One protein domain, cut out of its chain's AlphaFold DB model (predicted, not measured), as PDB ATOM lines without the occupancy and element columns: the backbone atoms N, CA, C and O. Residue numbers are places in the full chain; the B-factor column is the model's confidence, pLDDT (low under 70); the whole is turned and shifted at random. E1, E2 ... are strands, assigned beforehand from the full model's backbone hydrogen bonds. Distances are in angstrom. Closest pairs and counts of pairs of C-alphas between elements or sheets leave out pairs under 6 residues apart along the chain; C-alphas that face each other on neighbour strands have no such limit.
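Overview. This is residues 97 to 159 of the 173 residues of a protein of Rhizophagus irregularis (strain DAOM 181602 / DAOM 197198 / MUCL 43194) (UniProt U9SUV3). Little regular structure, mostly loops, joins a small three-stranded sheet at one end to two short strands, E4 and E5, at the other; residues 124 to 129 stick out. The sheet, E1 E2 E3, is a meander, each strand the antiparallel neighbour of the one before. The 63 printed residues include five strands, E1 to E5 in chain order, and no named helix; the class is all strand, with only 20 residues in named elements. The whole is only just compact, close to loose, with a radius of gyration of the C-alphas of 12.3 A, and spans 37 by 22 by 19 A.

Arrangement. Inner strand E2, residues 118 to 122, forms hairpins with E1, residues 97 to 100, and E3, residues 132 to 135. Within hydrogen-bond range are N 98 and O 120, 3.0 A, and N 119 and O 134, 2.9 A. E4, residues 143 to 146, and E5, residues 150 to 152, meet only at a point, where C-alphas 144 and 152 face each other at 5.5 A.

Along the chain. E2 is 13.3 A long, E1 10.6 A, E3 10.1 A, E4 9.5 A and E5 6.2 A. C-alpha 97 is at (27.341, 75.519, 91.364), C-alpha 152 at (27.966, 83.866, 82.123).

Size, cuts and confidence. The printed part has no cut. E1 to E2 is a long link. Residues 125, 127, 146 to 151 and 158 to 159 have pLDDT under 70.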
ATOM      1  N   ILE A  97      26.585  74.337  91.787       83.62
ATOM      2  CA  ILE A  97      27.341  75.519  91.364       83.62
ATOM      3  C   ILE A  97      26.399  76.407  90.561       83.62
ATOM      4  O   ILE A  97      25.651  75.919  89.713       83.62
ATOM      5  N   GLY A  98      26.417  77.706  90.831       85.06
ATOM      6  CA  GLY A  98      25.603  78.665  90.100       85.06
ATOM      7  C   GLY A  98      26.021  80.100  90.368       85.06
ATOM      8  O   GLY A  98      27.032  80.368  91.016       85.06
ATOM      9  N   GLY A  99      25.213  81.034  89.879       85.50
ATOM     10  CA  GLY A  99      25.400  82.446  90.154       85.50
ATOM     11  C   GLY A  99      24.081  83.195  90.255       85.50
ATOM     12  O   GLY A  99      23.056  82.782  89.713       85.50
ATOM     13  N   TYR A 100      24.115  84.296  90.993       87.00
ATOM     14  CA  TYR A 100      23.010  85.218  91.185       87.00
ATOM     15  C   TYR A 100      23.317  86.543  90.500       87.00
ATOM     16  O   TYR A 100      24.388  87.118  90.691       87.00
ATOM     17  N   ASN A 101      22.346  87.044  89.744       84.50
ATOM     18  CA  ASN A 101      22.379  88.366  89.144       84.50
ATOM     19  C   ASN A 101      20.993  89.016  89.302       84.50
ATOM     20  O   ASN A 101      20.012  88.437  88.835       84.50
ATOM     21  N   PRO A 102      20.887  90.202  89.928       84.50
ATOM     22  CA  PRO A 102      19.608  90.893  90.095       84.50
ATOM     23  C   PRO A 102      19.110  91.586  88.816       84.50
ATOM     24  O   PRO A 102      17.971  92.050  88.773       84.50
ATOM     25  N   SER A 103      19.950  91.704  87.784       81.56
ATOM     26  CA  SER A 103      19.584  92.358  86.523       81.56
ATOM     27  C   SER A 103      18.890  91.396  85.559       81.56
ATOM     28  O   SER A 103      19.202  90.210  85.512       81.56
ATOM     29  N   VAL A 104      17.996  91.928  84.721       79.81
ATOM     30  CA  VAL A 104      17.346  91.168  83.641       79.81
ATOM     31  C   VAL A 104      18.404  90.629  82.673       79.81
ATOM     32  O   VAL A 104      19.223  91.405  82.165       79.81
ATOM     33  N   TRP A 105      18.368  89.322  82.404       75.81
ATOM     34  CA  TRP A 105      19.236  88.678  81.418       75.81
ATOM     35  C   TRP A 105      18.862  89.114  80.001       75.81
ATOM     36  O   TRP A 105      17.686  89.217  79.654       75.81
ATOM     37  N   LYS A 106      19.872  89.405  79.182       73.25
ATOM     38  CA  LYS A 106      19.714  89.853  77.793       73.25
ATOM     39  C   LYS A 106      20.571  88.979  76.880       73.25
ATOM     40  O   LYS A 106      21.415  88.235  77.358       73.25
ATOM     41  N   SER A 107      20.360  89.079  75.572       71.25
ATOM     42  CA  SER A 107      21.179  88.413  74.550       71.25
ATOM     43  C   SER A 107      21.592  89.446  73.504       71.25
ATOM     44  O   SER A 107      21.030  89.488  72.410       71.25
ATOM     45  N   ALA A 108      22.512  90.336  73.878       70.62
ATOM     46  CA  ALA A 108      22.932  91.473  73.056       70.62
ATOM     47  C   ALA A 108      24.424  91.435  72.654       70.62
ATOM     48  O   ALA A 108      24.853  92.255  71.844       70.62
ATOM     49  N   GLY A 109      25.186  90.425  73.100       74.56
ATOM     50  CA  GLY A 109      26.580  90.224  72.689       74.56
ATOM     51  C   GLY A 109      27.570  91.200  73.329       74.56
ATOM     52  O   GLY A 109      28.608  91.505  72.746       74.56
ATOM     53  N   ASP A 110      27.243  91.720  74.506       78.94
ATOM     54  CA  ASP A 110      27.940  92.806  75.180       78.94
ATOM     55  C   ASP A 110      28.119  92.548  76.686       78.94
ATOM     56  O   ASP A 110      27.486  91.677  77.293       78.94
ATOM     57  N   TYR A 111      29.054  93.298  77.276       84.00
ATOM     58  CA  TYR A 111      29.335  93.258  78.707       84.00
ATOM     59  C   TYR A 111      28.373  94.148  79.477       84.00
ATOM     60  O   TYR A 111      28.081  95.272  79.063       84.00
ATOM     61  N   SER A 112      27.963  93.694  80.658       83.94
ATOM     62  CA  SER A 112      27.162  94.505  81.569       83.94
ATOM     63  C   SER A 112      27.759  94.589  82.957       83.94
ATOM     64  O   SER A 112      28.461  93.695  83.433       83.94
ATOM     65  N   LYS A 113      27.431  95.701  83.618       87.44
ATOM     66  CA  LYS A 113      27.820  95.932  84.997       87.44
ATOM     67  C   LYS A 113      26.909  95.166  85.939       87.44
ATOM     68  O   LYS A 113      25.693  95.196  85.757       87.44
ATOM     69  N   ALA A 114      27.480  94.554  86.968       85.88
ATOM     70  CA  ALA A 114      26.696  93.873  87.990       85.88
ATOM     71  C   ALA A 114      27.454  93.843  89.320       85.88
ATOM     72  O   ALA A 114      28.259  92.959  89.594       85.88
ATOM     73  N   LYS A 115      27.221  94.873  90.136       85.62
ATOM     74  CA  LYS A 115      27.899  95.055  91.427       85.62
ATOM     75  C   LYS A 115      27.431  94.054  92.484       85.62
ATOM     76  O   LYS A 115      28.231  93.616  93.301       85.62
ATOM     77  N   ASP A 116      26.150  93.705  92.441       88.38
ATOM     78  CA  ASP A 116      25.504  92.846  93.439       88.38
ATOM     79  C   ASP A 116      25.392  91.388  92.961       88.38
ATOM     80  O   ASP A 116      24.641  90.589  93.521       88.38
ATOM     81  N   SER A 117      26.133  91.044  91.907       87.62
ATOM     82  CA  SER A 117      26.225  89.687  91.383       87.62
ATOM     83  C   SER A 117      27.295  88.881  92.112       87.62
ATOM     84  O   SER A 117      28.355  89.397  92.474       87.62
ATOM     85  N   PHE A 118      27.027  87.593  92.302       88.25
ATOM     86  CA  PHE A 118      27.959  86.662  92.933       88.25
ATOM     87  C   PHE A 118      27.781  85.251  92.382       88.25
ATOM     88  O   PHE A 118      26.689  84.863  91.969       88.25
ATOM     89  N   ILE A 119      28.855  84.472  92.429       88.31
ATOM     90  CA  ILE A 119      28.829  83.031  92.181       88.31
ATOM     91  C   ILE A 119      28.802  82.285  93.511       88.31
ATOM     92  O   ILE A 119      29.317  82.769  94.526       88.31
ATOM     93  N   PHE A 120      28.192  81.107  93.512       88.38
ATOM     94  CA  PHE A 120      28.103  80.260  94.690       88.38
ATOM     95  C   PHE A 120      28.398  78.797  94.364       88.38
ATOM     96  O   PHE A 120      28.121  78.312  93.267       88.38
ATOM     97  N   SER A 121      28.936  78.091  95.357       86.12
ATOM     98  CA  SER A 121      29.035  76.633  95.372       86.12
ATOM     99  C   SER A 121      28.535  76.090  96.710       86.12
ATOM    100  O   SER A 121      28.926  76.576  97.776       86.12
ATOM    101  N   PHE A 122      27.679  75.073  96.652       85.62
ATOM    102  CA  PHE A 122      27.181  74.317  97.798       85.62
ATOM    103  C   PHE A 122      27.572  72.856  97.645       85.62
ATOM    104  O   PHE A 122      27.275  72.267  96.617       85.62
ATOM    105  N   LYS A 123      28.185  72.246  98.666       80.81
ATOM    106  CA  LYS A 123      28.625  70.838  98.612       80.81
ATOM    107  C   LYS A 123      27.480  69.831  98.580       80.81
ATOM    108  O   LYS A 123      27.643  68.752  98.019       80.81
ATOM    109  N   SER A 124      26.347  70.185  99.176       75.69
ATOM    110  CA  SER A 124      25.088  69.470  99.024       75.69
ATOM    111  C   SER A 124      23.914  70.412  99.258       75.69
ATOM    112  O   SER A 124      24.066  71.492  99.832       75.69
ATOM    113  N   LYS A 125      22.717  69.979  98.858       69.00
ATOM    114  CA  LYS A 125      21.462  70.707  99.105       69.00
ATOM    115  C   LYS A 125      21.100  70.850 100.594       69.00
ATOM    116  O   LYS A 125      20.292  71.708 100.932       69.00
ATOM    117  N   ASP A 126      21.681  70.012 101.455       71.88
ATOM    118  CA  ASP A 126      21.336  69.914 102.879       71.88
ATOM    119  C   ASP A 126      22.467  70.418 103.808       71.88
ATOM    120  O   ASP A 126      22.261  70.546 105.016       71.88
ATOM    121  N   ASN A 127      23.659  70.733 103.276       68.75
ATOM    122  CA  ASN A 127      24.791  71.266 104.043       68.75
ATOM    123  C   ASN A 127      25.349  72.565 103.435       68.75
ATOM    124  O   ASN A 127      26.201  72.551 102.547       68.75
ATOM    125  N   PHE A 128      24.929  73.695 104.006       77.94
ATOM    126  CA  PHE A 128      25.413  75.029 103.639       77.94
ATOM    127  C   PHE A 128      26.638  75.489 104.439       77.94
ATOM    128  O   PHE A 128      27.133  76.583 104.201       77.94
ATOM    129  N   LYS A 129      27.136  74.703 105.407       79.38
ATOM    130  CA  LYS A 129      28.250  75.146 106.267       79.38
ATOM    131  C   LYS A 129      29.539  75.380 105.484       79.38
ATOM    132  O   LYS A 129      30.295  76.279 105.827       79.38
ATOM    133  N   ASP A 130      29.733  74.608 104.421       79.81
ATOM    134  CA  ASP A 130      30.911  74.668 103.556       79.81
ATOM    135  C   ASP A 130      30.622  75.432 102.251       79.81
ATOM    136  O   ASP A 130      31.279  75.212 101.233       79.81
ATOM    137  N   SER A 131      29.600  76.300 102.252       86.00
ATOM    138  CA  SER A 131      29.245  77.105 101.085       86.00
ATOM    139  C   SER A 131      30.333  78.119 100.757       86.00
ATOM    140  O   SER A 131      30.814  78.828 101.643       86.00
ATOM    141  N   ILE A 132      30.645  78.260  99.474       88.44
ATOM    142  CA  ILE A 132      31.521  79.316  98.973       88.44
ATOM    143  C   ILE A 132      30.647  80.340  98.260       88.44
ATOM    144  O   ILE A 132      29.879  79.978  97.373       88.44
ATOM    145  N   LEU A 133      30.778  81.609  98.641       90.38
ATOM    146  CA  LEU A 133      30.232  82.743  97.901       90.38
ATOM    147  C   LEU A 133      31.402  83.608  97.442       90.38
ATOM    148  O   LEU A 133      32.251  83.980  98.254       90.38
ATOM    149  N   SER A 134      31.436  83.942  96.155       88.12
ATOM    150  CA  SER A 134      32.445  84.829  95.583       88.12
ATOM    151  C   SER A 134      31.770  85.950  94.810       88.12
ATOM    152  O   SER A 134      31.002  85.710  93.881       88.12
ATOM    153  N   TYR A 135      32.069  87.183  95.203       86.19
ATOM    154  CA  TYR A 135      31.614  88.373  94.496       86.19
ATOM    155  C   TYR A 135      32.526  88.667  93.310       86.19
ATOM    156  O   TYR A 135      33.730  88.399  93.356       86.19
ATOM    157  N   ILE A 136      31.942  89.253  92.269       81.50
ATOM    158  CA  ILE A 136      32.664  89.612  91.052       81.50
ATOM    159  C   ILE A 136      33.715  90.680  91.361       81.50
ATOM    160  O   ILE A 136      33.430  91.692  92.007       81.50
ATOM    161  N   LYS A 137      34.937  90.469  90.865       81.62
ATOM    162  CA  LYS A 137      36.054  91.405  91.067       81.62
ATOM    163  C   LYS A 137      35.953  92.640  90.173       81.62
ATOM    164  O   LYS A 137      36.128  93.754  90.662       81.62
ATOM    165  N   ASP A 138      35.668  92.456  88.883       84.94
ATOM    166  CA  ASP A 138      35.448  93.557  87.939       84.94
ATOM    167  C   ASP A 138      33.958  93.725  87.639       84.94
ATOM    168  O   ASP A 138      33.412  93.214  86.660       84.94
ATOM    169  N   TYR A 139      33.284  94.505  88.481       86.00
ATOM    170  CA  TYR A 139      31.862  94.772  88.304       86.00
ATOM    171  C   TYR A 139      31.532  95.524  87.007       86.00
ATOM    172  O   TYR A 139      30.350  95.631  86.694       86.00
ATOM    173  N   ASN A 140      32.502  96.099  86.273       85.88
ATOM    174  CA  ASN A 140      32.223  96.798  85.013       85.88
ATOM    175  C   ASN A 140      32.046  95.842  83.829       85.88
ATOM    176  O   ASN A 140      31.457  96.243  82.825       85.88
ATOM    177  N   LYS A 141      32.545  94.610  83.954       85.00
ATOM    178  CA  LYS A 141      32.479  93.547  82.947       85.00
ATOM    179  C   LYS A 141      32.014  92.237  83.576       85.00
ATOM    180  O   LYS A 141      32.503  91.172  83.254       85.00
ATOM    181  N   ALA A 142      31.070  92.349  84.498       83.25
ATOM    182  CA  ALA A 142      30.619  91.262  85.352       83.25
ATOM    183  C   ALA A 142      29.870  90.145  84.618       83.25
ATOM    184  O   ALA A 142      29.857  89.005  85.068       83.25
ATOM    185  N   LEU A 143      29.165  90.504  83.551       83.19
ATOM    186  CA  LEU A 143      28.277  89.608  82.824       83.19
ATOM    187  C   LEU A 143      28.587  89.710  81.345       83.19
ATOM    188  O   LEU A 143      28.763  90.827  80.847       83.19
ATOM    189  N   TYR A 144      28.562  88.575  80.655       79.81
ATOM    190  CA  TYR A 144      28.643  88.530  79.204       79.81
ATOM    191  C   TYR A 144      27.423  87.810  78.625       79.81
ATOM    192  O   TYR A 144      27.088  86.689  78.997       79.81
ATOM    193  N   PHE A 145      26.724  88.495  77.723       74.25
ATOM    194  CA  PHE A 145      25.441  88.055  77.177       74.25
ATOM    195  C   PHE A 145      25.594  87.483  75.765       74.25
ATOM    196  O   PHE A 145      25.104  88.065  74.791       74.25
ATOM    197  N   CYS A 146      26.298  86.359  75.629       69.56
ATOM    198  CA  CYS A 146      26.462  85.714  74.329       69.56
ATOM    199  C   CYS A 146      25.284  84.798  73.996       69.56
ATOM    200  O   CYS A 146      24.883  83.967  74.809       69.56
ATOM    201  N   SER A 147      24.807  84.863  72.752       65.69
ATOM    202  CA  SER A 147      23.778  83.955  72.233       65.69
ATOM    203  C   SER A 147      24.178  82.477  72.290       65.69
ATOM    204  O   SER A 147      23.302  81.619  72.315       65.69
ATOM    205  N   ASN A 148      25.485  82.187  72.308       67.50
ATOM    206  CA  ASN A 148      26.025  80.829  72.215       67.50
ATOM    207  C   ASN A 148      26.442  80.244  73.578       67.50
ATOM    208  O   ASN A 148      26.651  79.043  73.673       67.50
ATOM    209  N   TYR A 149      26.578  81.066  74.626       60.75
ATOM    210  CA  TYR A 149      27.159  80.640  75.913       60.75
ATOM    211  C   TYR A 149      26.207  80.777  77.103       60.75
ATOM    212  O   TYR A 149      26.616  80.535  78.229       60.75
ATOM    213  N   GLY A 150      24.941  81.140  76.879       64.62
ATOM    214  CA  GLY A 150      24.016  81.382  77.983       64.62
ATOM    215  C   GLY A 150      24.471  82.513  78.915       64.62
ATOM    216  O   GLY A 150      25.352  83.301  78.565       64.62
ATOM    217  N   PRO A 151      23.836  82.653  80.088       63.94
ATOM    218  CA  PRO A 151      24.238  83.635  81.088       63.94
ATOM    219  C   PRO A 151      25.589  83.268  81.729       63.94
ATOM    220  O   PRO A 151      25.662  82.294  82.478       63.94
ATOM    221  N   THR A 152      26.642  84.065  81.496       75.00
ATOM    222  CA  THR A 152      27.966  83.866  82.123       75.00
ATOM    223  C   THR A 152      28.338  85.001  83.081       75.00
ATOM    224  O   THR A 152      27.898  86.146  82.928       75.00
ATOM    225  N   PHE A 153      29.161  84.679  84.081       78.12
ATOM    226  CA  PHE A 153      29.757  85.637  85.020       78.12
ATOM    227  C   PHE A 153      31.175  86.004  84.555       78.12
ATOM    228  O   PHE A 153      32.137  85.862  85.309       78.12
ATOM    229  N   ASP A 154      31.297  86.413  83.287       75.62
ATOM    230  CA  ASP A 154      32.581  86.666  82.612       75.62
ATOM    231  C   ASP A 154      33.580  85.509  82.846       75.62
ATOM    232  O   ASP A 154      33.181  84.349  82.863       75.62
ATOM    233  N   ASN A 155      34.861  85.802  83.080       71.75
ATOM    234  CA  ASN A 155      35.911  84.803  83.273       71.75
ATOM    235  C   ASN A 155      35.848  84.095  84.643       71.75
ATOM    236  O   ASN A 155      36.704  83.255  84.926       71.75
ATOM    237  N   ASP A 156      34.898  84.453  85.518       70.12
ATOM    238  CA  ASP A 156      34.779  83.861  86.856       70.12
ATOM    239  C   ASP A 156      33.960  82.553  86.831       70.12
ATOM    240  O   ASP A 156      34.284  81.614  87.564       70.12
ATOM    241  N   LEU A 157      32.912  82.469  86.000       73.31
ATOM    242  CA  LEU A 157      32.109  81.255  85.815       73.31
ATOM    243  C   LEU A 157      31.417  81.244  84.444       73.31
ATOM    244  O   LEU A 157      30.403  81.921  84.238       73.31
ATOM    245  N   ASP A 158      31.925  80.391  83.554       68.56
ATOM    246  CA  ASP A 158      31.325  80.093  82.254       68.56
ATOM    247  C   ASP A 158      30.440  78.844  82.343       68.56
ATOM    248  O   ASP A 158      30.918  77.735  82.593       68.56
ATOM    249  N   ILE A 159      29.137  79.020  82.117       66.31
ATOM    250  CA  ILE A 159      28.165  77.924  82.033       66.31
ATOM    251  C   ILE A 159      27.709  77.827  80.583       66.31
ATOM    252  O   ILE A 159      26.770  78.504  80.186       66.31
TER     253      ILE A 159